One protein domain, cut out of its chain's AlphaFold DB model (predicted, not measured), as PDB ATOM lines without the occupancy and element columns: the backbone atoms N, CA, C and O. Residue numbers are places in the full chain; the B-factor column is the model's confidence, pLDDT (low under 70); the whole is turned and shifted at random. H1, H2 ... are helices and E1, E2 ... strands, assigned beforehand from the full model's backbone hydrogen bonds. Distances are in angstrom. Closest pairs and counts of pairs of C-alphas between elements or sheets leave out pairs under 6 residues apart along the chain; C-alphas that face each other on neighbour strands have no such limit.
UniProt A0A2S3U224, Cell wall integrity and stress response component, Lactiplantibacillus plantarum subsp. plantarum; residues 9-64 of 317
ATOM      1  N   GLN A   9      49.718   7.517  -3.175       76.88
ATOM      2  CA  GLN A   9      49.712   8.837  -2.532       76.88
ATOM      3  C   GLN A   9      49.101   8.854  -1.118       76.88
ATOM      4  O   GLN A   9      49.405   9.755  -0.342       76.88
ATOM      5  N   TYR A  10      48.265   7.869  -0.775       76.81
ATOM      6  CA  TYR A  10      47.651   7.743   0.552       76.81
ATOM      7  C   TYR A  10      48.350   6.711   1.457       76.81
ATOM      8  O   TYR A  10      47.963   6.524   2.610       76.81
ATOM      9  N   GLY A  11      49.397   6.043   0.957       83.00
ATOM     10  CA  GLY A  11      50.118   4.996   1.677       83.00
ATOM     11  C   GLY A  11      49.226   3.821   2.091       83.00
ATOM     12  O   GLY A  11      48.244   3.485   1.428       83.00
ATOM     13  N   THR A  12      49.568   3.169   3.205       80.31
ATOM     14  CA  THR A  12      48.744   2.094   3.774       80.31
ATOM     15  C   THR A  12      47.515   2.678   4.469       80.31
ATOM     16  O   THR A  12      47.569   3.120   5.623       80.31
ATOM     17  N   VAL A  13      46.387   2.633   3.764       82.56
ATOM     18  CA  VAL A  13      45.093   3.164   4.220       82.56
ATOM     19  C   VAL A  13      44.284   2.173   5.048       82.56
ATOM     20  O   VAL A  13      43.269   2.545   5.616       82.56
ATOM     21  N   GLY A  14      44.705   0.915   5.141       77.25
ATOM     22  CA  GLY A  14      43.896  -0.132   5.747       77.25
ATOM     23  C   GLY A  14      44.653  -1.427   5.984       77.25
ATOM     24  O   GLY A  14      45.775  -1.604   5.504       77.25
ATOM     25  N   THR A  15      44.028  -2.331   6.724       70.69
ATOM     26  CA  THR A  15      44.518  -3.692   6.959       70.69
ATOM     27  C   THR A  15      43.384  -4.685   6.755       70.69
ATOM     28  O   THR A  15      42.206  -4.343   6.856       70.69
ATOM     29  N   GLY A  16      43.737  -5.928   6.442       64.56
ATOM     30  CA  GLY A  16      42.755  -6.977   6.240       64.56
ATOM     31  C   GLY A  16      43.366  -8.350   6.049       64.56
ATOM     32  O   GLY A  16      44.582  -8.534   6.134       64.56
ATOM     33  N   TYR A  17      42.491  -9.304   5.771       61.66
ATOM     34  CA  TYR A  17      42.790 -10.712   5.604       61.66
ATOM     35  C   TYR A  17      42.212 -11.212   4.284       61.66
ATOM     36  O   TYR A  17      41.109 -10.840   3.886       61.66
ATOM     37  N   VAL A  18      42.955 -12.096   3.622       61.88
ATOM     38  CA  VAL A  18      42.501 -12.813   2.430       61.88
ATOM     39  C   VAL A  18      42.480 -14.298   2.754       61.88
ATOM     40  O   VAL A  18      43.429 -14.827   3.332       61.88
ATOM     41  N   THR A  19      41.393 -14.967   2.387       56.31
ATOM     42  CA  THR A  19      41.192 -16.401   2.605       56.31
ATOM     43  C   THR A  19      40.785 -17.069   1.296       56.31
ATOM     44  O   THR A  19      40.056 -16.487   0.502       56.31
ATOM     45  N   ASN A  20      41.234 -18.303   1.077       68.12
ATOM     46  CA  ASN A  20      40.817 -19.142  -0.043       68.12
ATOM     47  C   ASN A  20      40.173 -20.423   0.506       68.12
ATOM     48  O   ASN A  20      40.745 -21.058   1.393       68.12
ATOM     49  N   ASP A  21      38.992 -20.790   0.006       54.75
ATOM     50  CA  ASP A  21      38.253 -21.986   0.452       54.75
ATOM     51  C   ASP A  21      38.510 -23.238  -0.411       54.75
ATOM     52  O   ASP A  21      37.896 -24.282  -0.192       54.75
ATOM     53  N   GLY A  22      39.423 -23.150  -1.380       59.00
ATOM     54  CA  GLY A  22      39.706 -24.175  -2.384       59.00
ATOM     55  C   GLY A  22      39.043 -23.928  -3.742       59.00
ATOM     56  O   GLY A  22      39.385 -24.609  -4.706       59.00
ATOM     57  N   SER A  23      38.119 -22.972  -3.861       68.38
ATOM     58  CA  SER A  23      37.468 -22.611  -5.135       68.38
ATOM     59  C   SER A  23      37.267 -21.104  -5.319       68.38
ATOM     60  O   SER A  23      37.258 -20.628  -6.450       68.38
ATOM     61  N   HIS A  24      37.187 -20.342  -4.231       67.38
ATOM     62  CA  HIS A  24      36.966 -18.901  -4.236       67.38
ATOM     63  C   HIS A  24      37.950 -18.196  -3.303       67.38
ATOM     64  O   HIS A  24      38.431 -18.763  -2.318       67.38
ATOM     65  N   ASN A  25      38.238 -16.934  -3.622       64.75
ATOM     66  CA  ASN A  25      38.995 -16.035  -2.763       64.75
ATOM     67  C   ASN A  25      38.039 -15.045  -2.102       64.75
ATOM     68  O   ASN A  25      37.204 -14.442  -2.773       64.75
ATOM     69  N   TYR A  26      38.220 -14.841  -0.805       65.94
ATOM     70  CA  TYR A  26      37.486 -13.885   0.008       65.94
ATOM     71  C   TYR A  26      38.480 -12.914   0.618       65.94
ATOM     72  O   TYR A  26      39.570 -13.314   1.026       65.94
ATOM     73  N   ALA A  27      38.100 -11.648   0.705       58.00
ATOM     74  CA  ALA A  27      38.886 -10.636   1.383       58.00
ATOM     75  C   ALA A  27      37.983  -9.862   2.337       58.00
ATOM     76  O   ALA A  27      36.885  -9.459   1.962       58.00
ATOM     77  N   GLU A  28      38.470  -9.646   3.551       60.81
ATOM     78  CA  GLU A  28      37.871  -8.744   4.525       60.81
ATOM     79  C   GLU A  28      38.935  -7.735   4.929       60.81
ATOM     80  O   GLU A  28      40.042  -8.107   5.315       60.81
ATOM     81  N   PHE A  29      38.632  -6.451   4.801       72.38
ATOM     82  CA  PHE A  29      39.572  -5.393   5.132       72.38
ATOM     83  C   PHE A  29      38.831  -4.151   5.604       72.38
ATOM     84  O   PHE A  29      37.697  -3.885   5.211       72.38
ATOM     85  N   GLN A  30      39.517  -3.373   6.432       75.00
ATOM     86  CA  GLN A  30      39.070  -2.070   6.891       75.00
ATOM     87  C   GLN A  30      39.903  -0.986   6.214       75.00
ATOM     88  O   GLN A  30      41.122  -1.114   6.120       75.00
ATOM     89  N   ILE A  31      39.250   0.092   5.779       78.94
ATOM     90  CA  ILE A  31      39.907   1.287   5.243       78.94
ATOM     91  C   ILE A  31      39.668   2.450   6.207       78.94
ATOM     92  O   ILE A  31      38.529   2.773   6.539       78.94
ATOM     93  N   ASP A  32      40.752   3.087   6.633       80.62
ATOM     94  CA  ASP A  32      40.749   4.332   7.386       80.62
ATOM     95  C   ASP A  32      40.536   5.509   6.427       80.62
ATOM     96  O   ASP A  32      41.434   5.942   5.700       80.62
ATOM     97  N   LEU A  33      39.312   6.029   6.427       80.88
ATOM     98  CA  LEU A  33      38.898   7.128   5.560       80.88
ATOM     99  C   LEU A  33      39.655   8.432   5.854       80.88
ATOM    100  O   LEU A  33      39.828   9.248   4.947       80.88
ATOM    101  N   THR A  34      40.178   8.617   7.071       79.94
ATOM    102  CA  THR A  34      40.974   9.809   7.405       79.94
ATOM    103  C   THR A  34      42.317   9.809   6.682       79.94
ATOM    104  O   THR A  34      42.800  10.861   6.263       79.94
ATOM    105  N   LYS A  35      42.880   8.623   6.414       82.31
ATOM    106  CA  LYS A  35      44.096   8.468   5.603       82.31
ATOM    107  C   LYS A  35      43.867   8.736   4.120       82.31
ATOM    108  O   LYS A  35      44.820   9.044   3.412       82.31
ATOM    109  N   LEU A  36      42.616   8.678   3.662       84.06
ATOM    110  CA  LEU A  36      42.208   9.133   2.330       84.06
ATOM    111  C   LEU A  36      41.966  10.653   2.273       84.06
ATOM    112  O   LEU A  36      41.578  11.176   1.228       84.06
ATOM    113  N   GLY A  37      42.190  11.370   3.379       82.69
ATOM    114  CA  GLY A  37      41.969  12.811   3.486       82.69
ATOM    115  C   GLY A  37      40.503  13.202   3.680       82.69
ATOM    116  O   GLY A  37      40.163  14.371   3.505       82.69
ATOM    117  N   LEU A  38      39.628  12.251   4.023       84.88
ATOM    118  CA  LEU A  38      38.228  12.540   4.322       84.88
ATOM    119  C   LEU A  38      38.093  13.062   5.757       84.88
ATOM    120  O   LEU A  38      38.679  12.513   6.689       84.88
ATOM    121  N   THR A  39      37.303  14.122   5.924       85.56
ATOM    122  CA  THR A  39      36.999  14.728   7.229       85.56
ATOM    123  C   THR A  39      35.551  14.452   7.634       85.56
ATOM    124  O   THR A  39      34.806  13.790   6.912       85.56
ATOM    125  N   ASP A  40      35.130  15.005   8.767       80.69
ATOM    126  CA  ASP A  40      33.730  15.118   9.200       80.69
ATOM    127  C   ASP A  40      32.753  15.571   8.097       80.69
ATOM    128  O   ASP A  40      31.613  15.119   8.045       80.69
ATOM    129  N   SER A  41      33.204  16.400   7.155       81.56
ATOM    130  CA  SER A  41      32.427  16.832   5.991       81.56
ATOM    131  C   SER A  41      31.986  15.680   5.081       81.56
ATOM    132  O   SER A  41      31.035  15.838   4.314       81.56
ATOM    133  N   ALA A  42      32.655  14.525   5.147       73.62
ATOM    134  CA  ALA A  42      32.266  13.318   4.436       73.62
ATOM    135  C   ALA A  42      31.225  12.484   5.199       73.62
ATOM    136  O   ALA A  42      30.576  11.646   4.580       73.62
ATOM    137  N   SER A  43      31.026  12.710   6.501       76.19
ATOM    138  CA  SER A  43      30.053  11.969   7.305       76.19
ATOM    139  C   SER A  43      28.635  12.103   6.760       76.19
ATOM    140  O   SER A  43      28.197  13.174   6.342       76.19
ATOM    141  N   GLY A  44      27.920  10.981   6.714       60.75
ATOM    142  CA  GLY A  44      26.576  10.902   6.146       60.75
ATOM    143  C   GLY A  44      26.523  10.946   4.613       60.75
ATOM    144  O   GLY A  44      25.438  10.802   4.054       60.75
ATOM    145  N   LYS A  45      27.653  11.103   3.902       66.38
ATOM    146  CA  LYS A  45      27.692  11.010   2.430       66.38
ATOM    147  C   LYS A  45      27.834   9.563   1.969       66.38
ATOM    148  O   LYS A  45      28.481   8.754   2.628       66.38
ATOM    149  N   GLN A  46      27.258   9.245   0.811       71.44
ATOM    150  CA  GLN A  46      27.415   7.930   0.191       71.44
ATOM    151  C   GLN A  46      28.880   7.702  -0.209       71.44
ATOM    152  O   GLN A  46      29.509   8.566  -0.819       71.44
ATOM    153  N   ILE A  47      29.402   6.522   0.110       76.69
ATOM    154  CA  ILE A  47      30.663   5.996  -0.401       76.69
ATOM    155  C   ILE A  47      30.357   4.822  -1.324       76.69
ATOM    156  O   ILE A  47      29.457   4.027  -1.066       76.69
ATOM    157  N   SER A  48      31.096   4.717  -2.416       78.00
ATOM    158  CA  SER A  48      30.915   3.669  -3.410       78.00
ATOM    159  C   SER A  48      32.255   3.015  -3.695       78.00
ATOM    160  O   SER A  48      33.264   3.704  -3.846       78.00
ATOM    161  N   MET A  49      32.265   1.689  -3.740       79.94
ATOM    162  CA  MET A  49      33.424   0.890  -4.093       79.94
ATOM    163  C   MET A  49      33.101   0.061  -5.332       79.94
ATOM    164  O   MET A  49      32.106  -0.659  -5.371       79.94
ATOM    165  N   VAL A  50      33.992   0.122  -6.318       79.56
ATOM    166  CA  VAL A  50      33.988  -0.750  -7.496       79.56
ATOM    167  C   VAL A  50      35.331  -1.461  -7.541       79.56
ATOM    168  O   VAL A  50      36.374  -0.836  -7.355       79.56
ATOM    169  N   ASN A  51      35.312  -2.763  -7.816       76.38
ATOM    170  CA  ASN A  51      36.510  -3.493  -8.205       76.38
ATOM    171  C   ASN A  51      36.290  -4.079  -9.604       76.38
ATOM    172  O   ASN A  51      35.646  -5.124  -9.710       76.38
ATOM    173  N   PRO A  52      36.859  -3.467 -10.660       79.44
ATOM    174  CA  PRO A  52      36.666  -3.916 -12.039       79.44
ATOM    175  C   PRO A  52      37.099  -5.364 -12.301       79.44
ATOM    176  O   PRO A  52      36.639  -5.971 -13.262       79.44
ATOM    177  N   ASN A  53      37.963  -5.934 -11.450       77.88
ATOM    178  CA  ASN A  53      38.390  -7.332 -11.555       77.88
ATOM    179  C   ASN A  53      37.364  -8.325 -10.979       77.88
ATOM    180  O   ASN A  53      37.506  -9.527 -11.177       77.88
ATOM    181  N   ILE A  54      36.367  -7.835 -10.238       77.75
ATOM    182  CA  ILE A  54      35.246  -8.619  -9.702       77.75
ATOM    183  C   ILE A  54      33.994  -8.381 -10.559       77.75
ATOM    184  O   ILE A  54      33.266  -9.323 -10.860       77.75
ATOM    185  N   GLY A  55      33.760  -7.134 -10.976       78.69
ATOM    186  CA  GLY A  55      32.632  -6.730 -11.810       78.69
ATOM    187  C   GLY A  55      32.532  -5.208 -11.942       78.69
ATOM    188  O   GLY A  55      33.277  -4.464 -11.307       78.69
ATOM    189  N   SER A  56      31.615  -4.735 -12.786       75.94
ATOM    190  CA  SER A  56      31.383  -3.300 -13.018       75.94
ATOM    191  C   SER A  56      30.443  -2.650 -12.004       75.94
ATOM    192  O   SER A  56      30.399  -1.424 -11.915       75.94
ATOM    193  N   ASP A  57      29.687  -3.457 -11.265       74.44
ATOM    194  CA  ASP A  57      28.701  -2.960 -10.315       74.44
ATOM    195  C   ASP A  57      29.382  -2.421  -9.059       74.44
ATOM    196  O   ASP A  57      30.361  -2.975  -8.551       74.44
ATOM    197  N   SER A  58      28.845  -1.318  -8.548       61.06
ATOM    198  CA  SER A  58      29.341  -0.711  -7.326       61.06
ATOM    199  C   SER A  58      28.623  -1.235  -6.093       61.06
ATOM    200  O   SER A  58      27.392  -1.240  -6.045       61.06
ATOM    201  N   THR A  59      29.387  -1.528  -5.048       54.78
ATOM    202  CA  THR A  59      28.853  -1.679  -3.696       54.78
ATOM    203  C   THR A  59      28.884  -0.325  -3.005       54.78
ATOM    204  O   THR A  59      29.935   0.305  -2.899       54.78
ATOM    205  N   THR A  60      27.734   0.127  -2.513       59.16
ATOM    206  CA  THR A  60      27.613   1.415  -1.826       59.16
ATOM    207  C   THR A  60      27.431   1.236  -0.327       59.16
ATOM    208  O   THR A  60      26.708   0.347   0.115       59.16
ATOM    209  N   SER A  61      28.017   2.144   0.439       55.12
ATOM    210  CA  SER A  61      27.683   2.397   1.835       55.12
ATOM    211  C   SER A  61      27.493   3.901   2.032       55.12
ATOM    212  O   SER A  61      27.531   4.681   1.082       55.12
ATOM    213  N   THR A  62      27.334   4.332   3.266       62.81
ATOM    214  CA  THR A  62      27.453   5.734   3.670       62.81
ATOM    215  C   THR A  62      28.722   5.848   4.535       62.81
ATOM    216  O   THR A  62      29.225   4.854   5.065       62.81
ATOM    217  N   VAL A  63      29.311   7.033   4.651       54.19
ATOM    218  CA  VAL A  63      30.455   7.301   5.533       54.19
ATOM    219  C   VAL A  63      29.964   7.594   6.951       54.19
ATOM    220  O   VAL A  63      29.093   8.444   7.152       54.19
ATOM    221  N   GLY A  64      30.480   6.883   7.955       56.03
ATOM    222  CA  GLY A  64      30.143   7.140   9.360       56.03
ATOM    223  C   GLY A  64      30.666   8.471   9.886       56.03
ATOM    224  O   GLY A  64      31.288   9.250   9.162       56.03
TER     225      GLY A  64
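This is residues 9 to 64 of the 317 residues of the protein "Cell wall integrity and stress response component" of Lactiplantibacillus plantarum subsp. plantarum (UniProt A0A2S3U224). What does the model look like? It is a loose, elongated U: a long hairpin, E1 and E2, and a shorter hairpin, E3 and E4, make the two limbs, and the small helix H1 with the link at residues 37 to 45 joins them at one end. The turn end of the long hairpin, residues 20 to 25, sticks out free of the rest. What is it made of? The printed part has 56 residues, with four named strands and one named helix in the order E1, E2, H1, E3, E4. Each sheet has two antiparallel strands; the class is mostly strand, though under half of the residues are in named elements. How spread out is it? It is loose, with a radius of gyration of the C-alphas of 13.6 A, and spans 42 by 24 by 20 A.

Which strands are neighbours first along the printed part? E1, residues 14 to 20, and E2, residues 25 to 31, form a hairpin and are antiparallel, at 170 degrees between their directions. N 17 and O 28 are 2.8 A apart and N 28 and O 17 2.9 A, both within hydrogen-bond range. What follows? H1, residues 33 to 36, comes after a tight link and is apart from E1. It is too short for any O i to N i+4 pair inside it; its one O i to N i+3 pair is within hydrogen-bond range. What is the second sheet? E3, residues 46 to 49, and E4, residues 59 to 62, form an antiparallel hairpin at 151 degrees; N 47 and O 61 are 2.8 A apart, within hydrogen-bond range. E1 and E2 are each apart from both E3 and E4, and H1 is apart from E4.

Where does the first hairpin lie? E1 begins at Gly 14, with its C-alpha at (43.896, -0.132, 5.747), and is 20.1 A long from first to last C-alpha. E2, from Asn 25 to Ile 31, is 19.1 A long. Where are the other elements? H1 begins at Leu 33, with its C-alpha at (38.898, 7.128, 5.560), and is 5.0 A long. E3 is 10.2 A long; E4 is 10.5 A long and ends at Thr 62, with its C-alpha at (27.453, 5.734, 3.670).

How far does it reach? The two C-alphas farthest apart, those of Gly 22 and Ser 41, are 42.5 A apart. Is it cut, and are any links long? The printed part has no cut and no long link; the links from H1 to E3 and from E3 to E4 are short, with 9 residues each. Where is confidence low? The mean pLDDT of the printed part is 71.7, and residues 16 to 28, 44 to 45 and 58 to 64 are under 70.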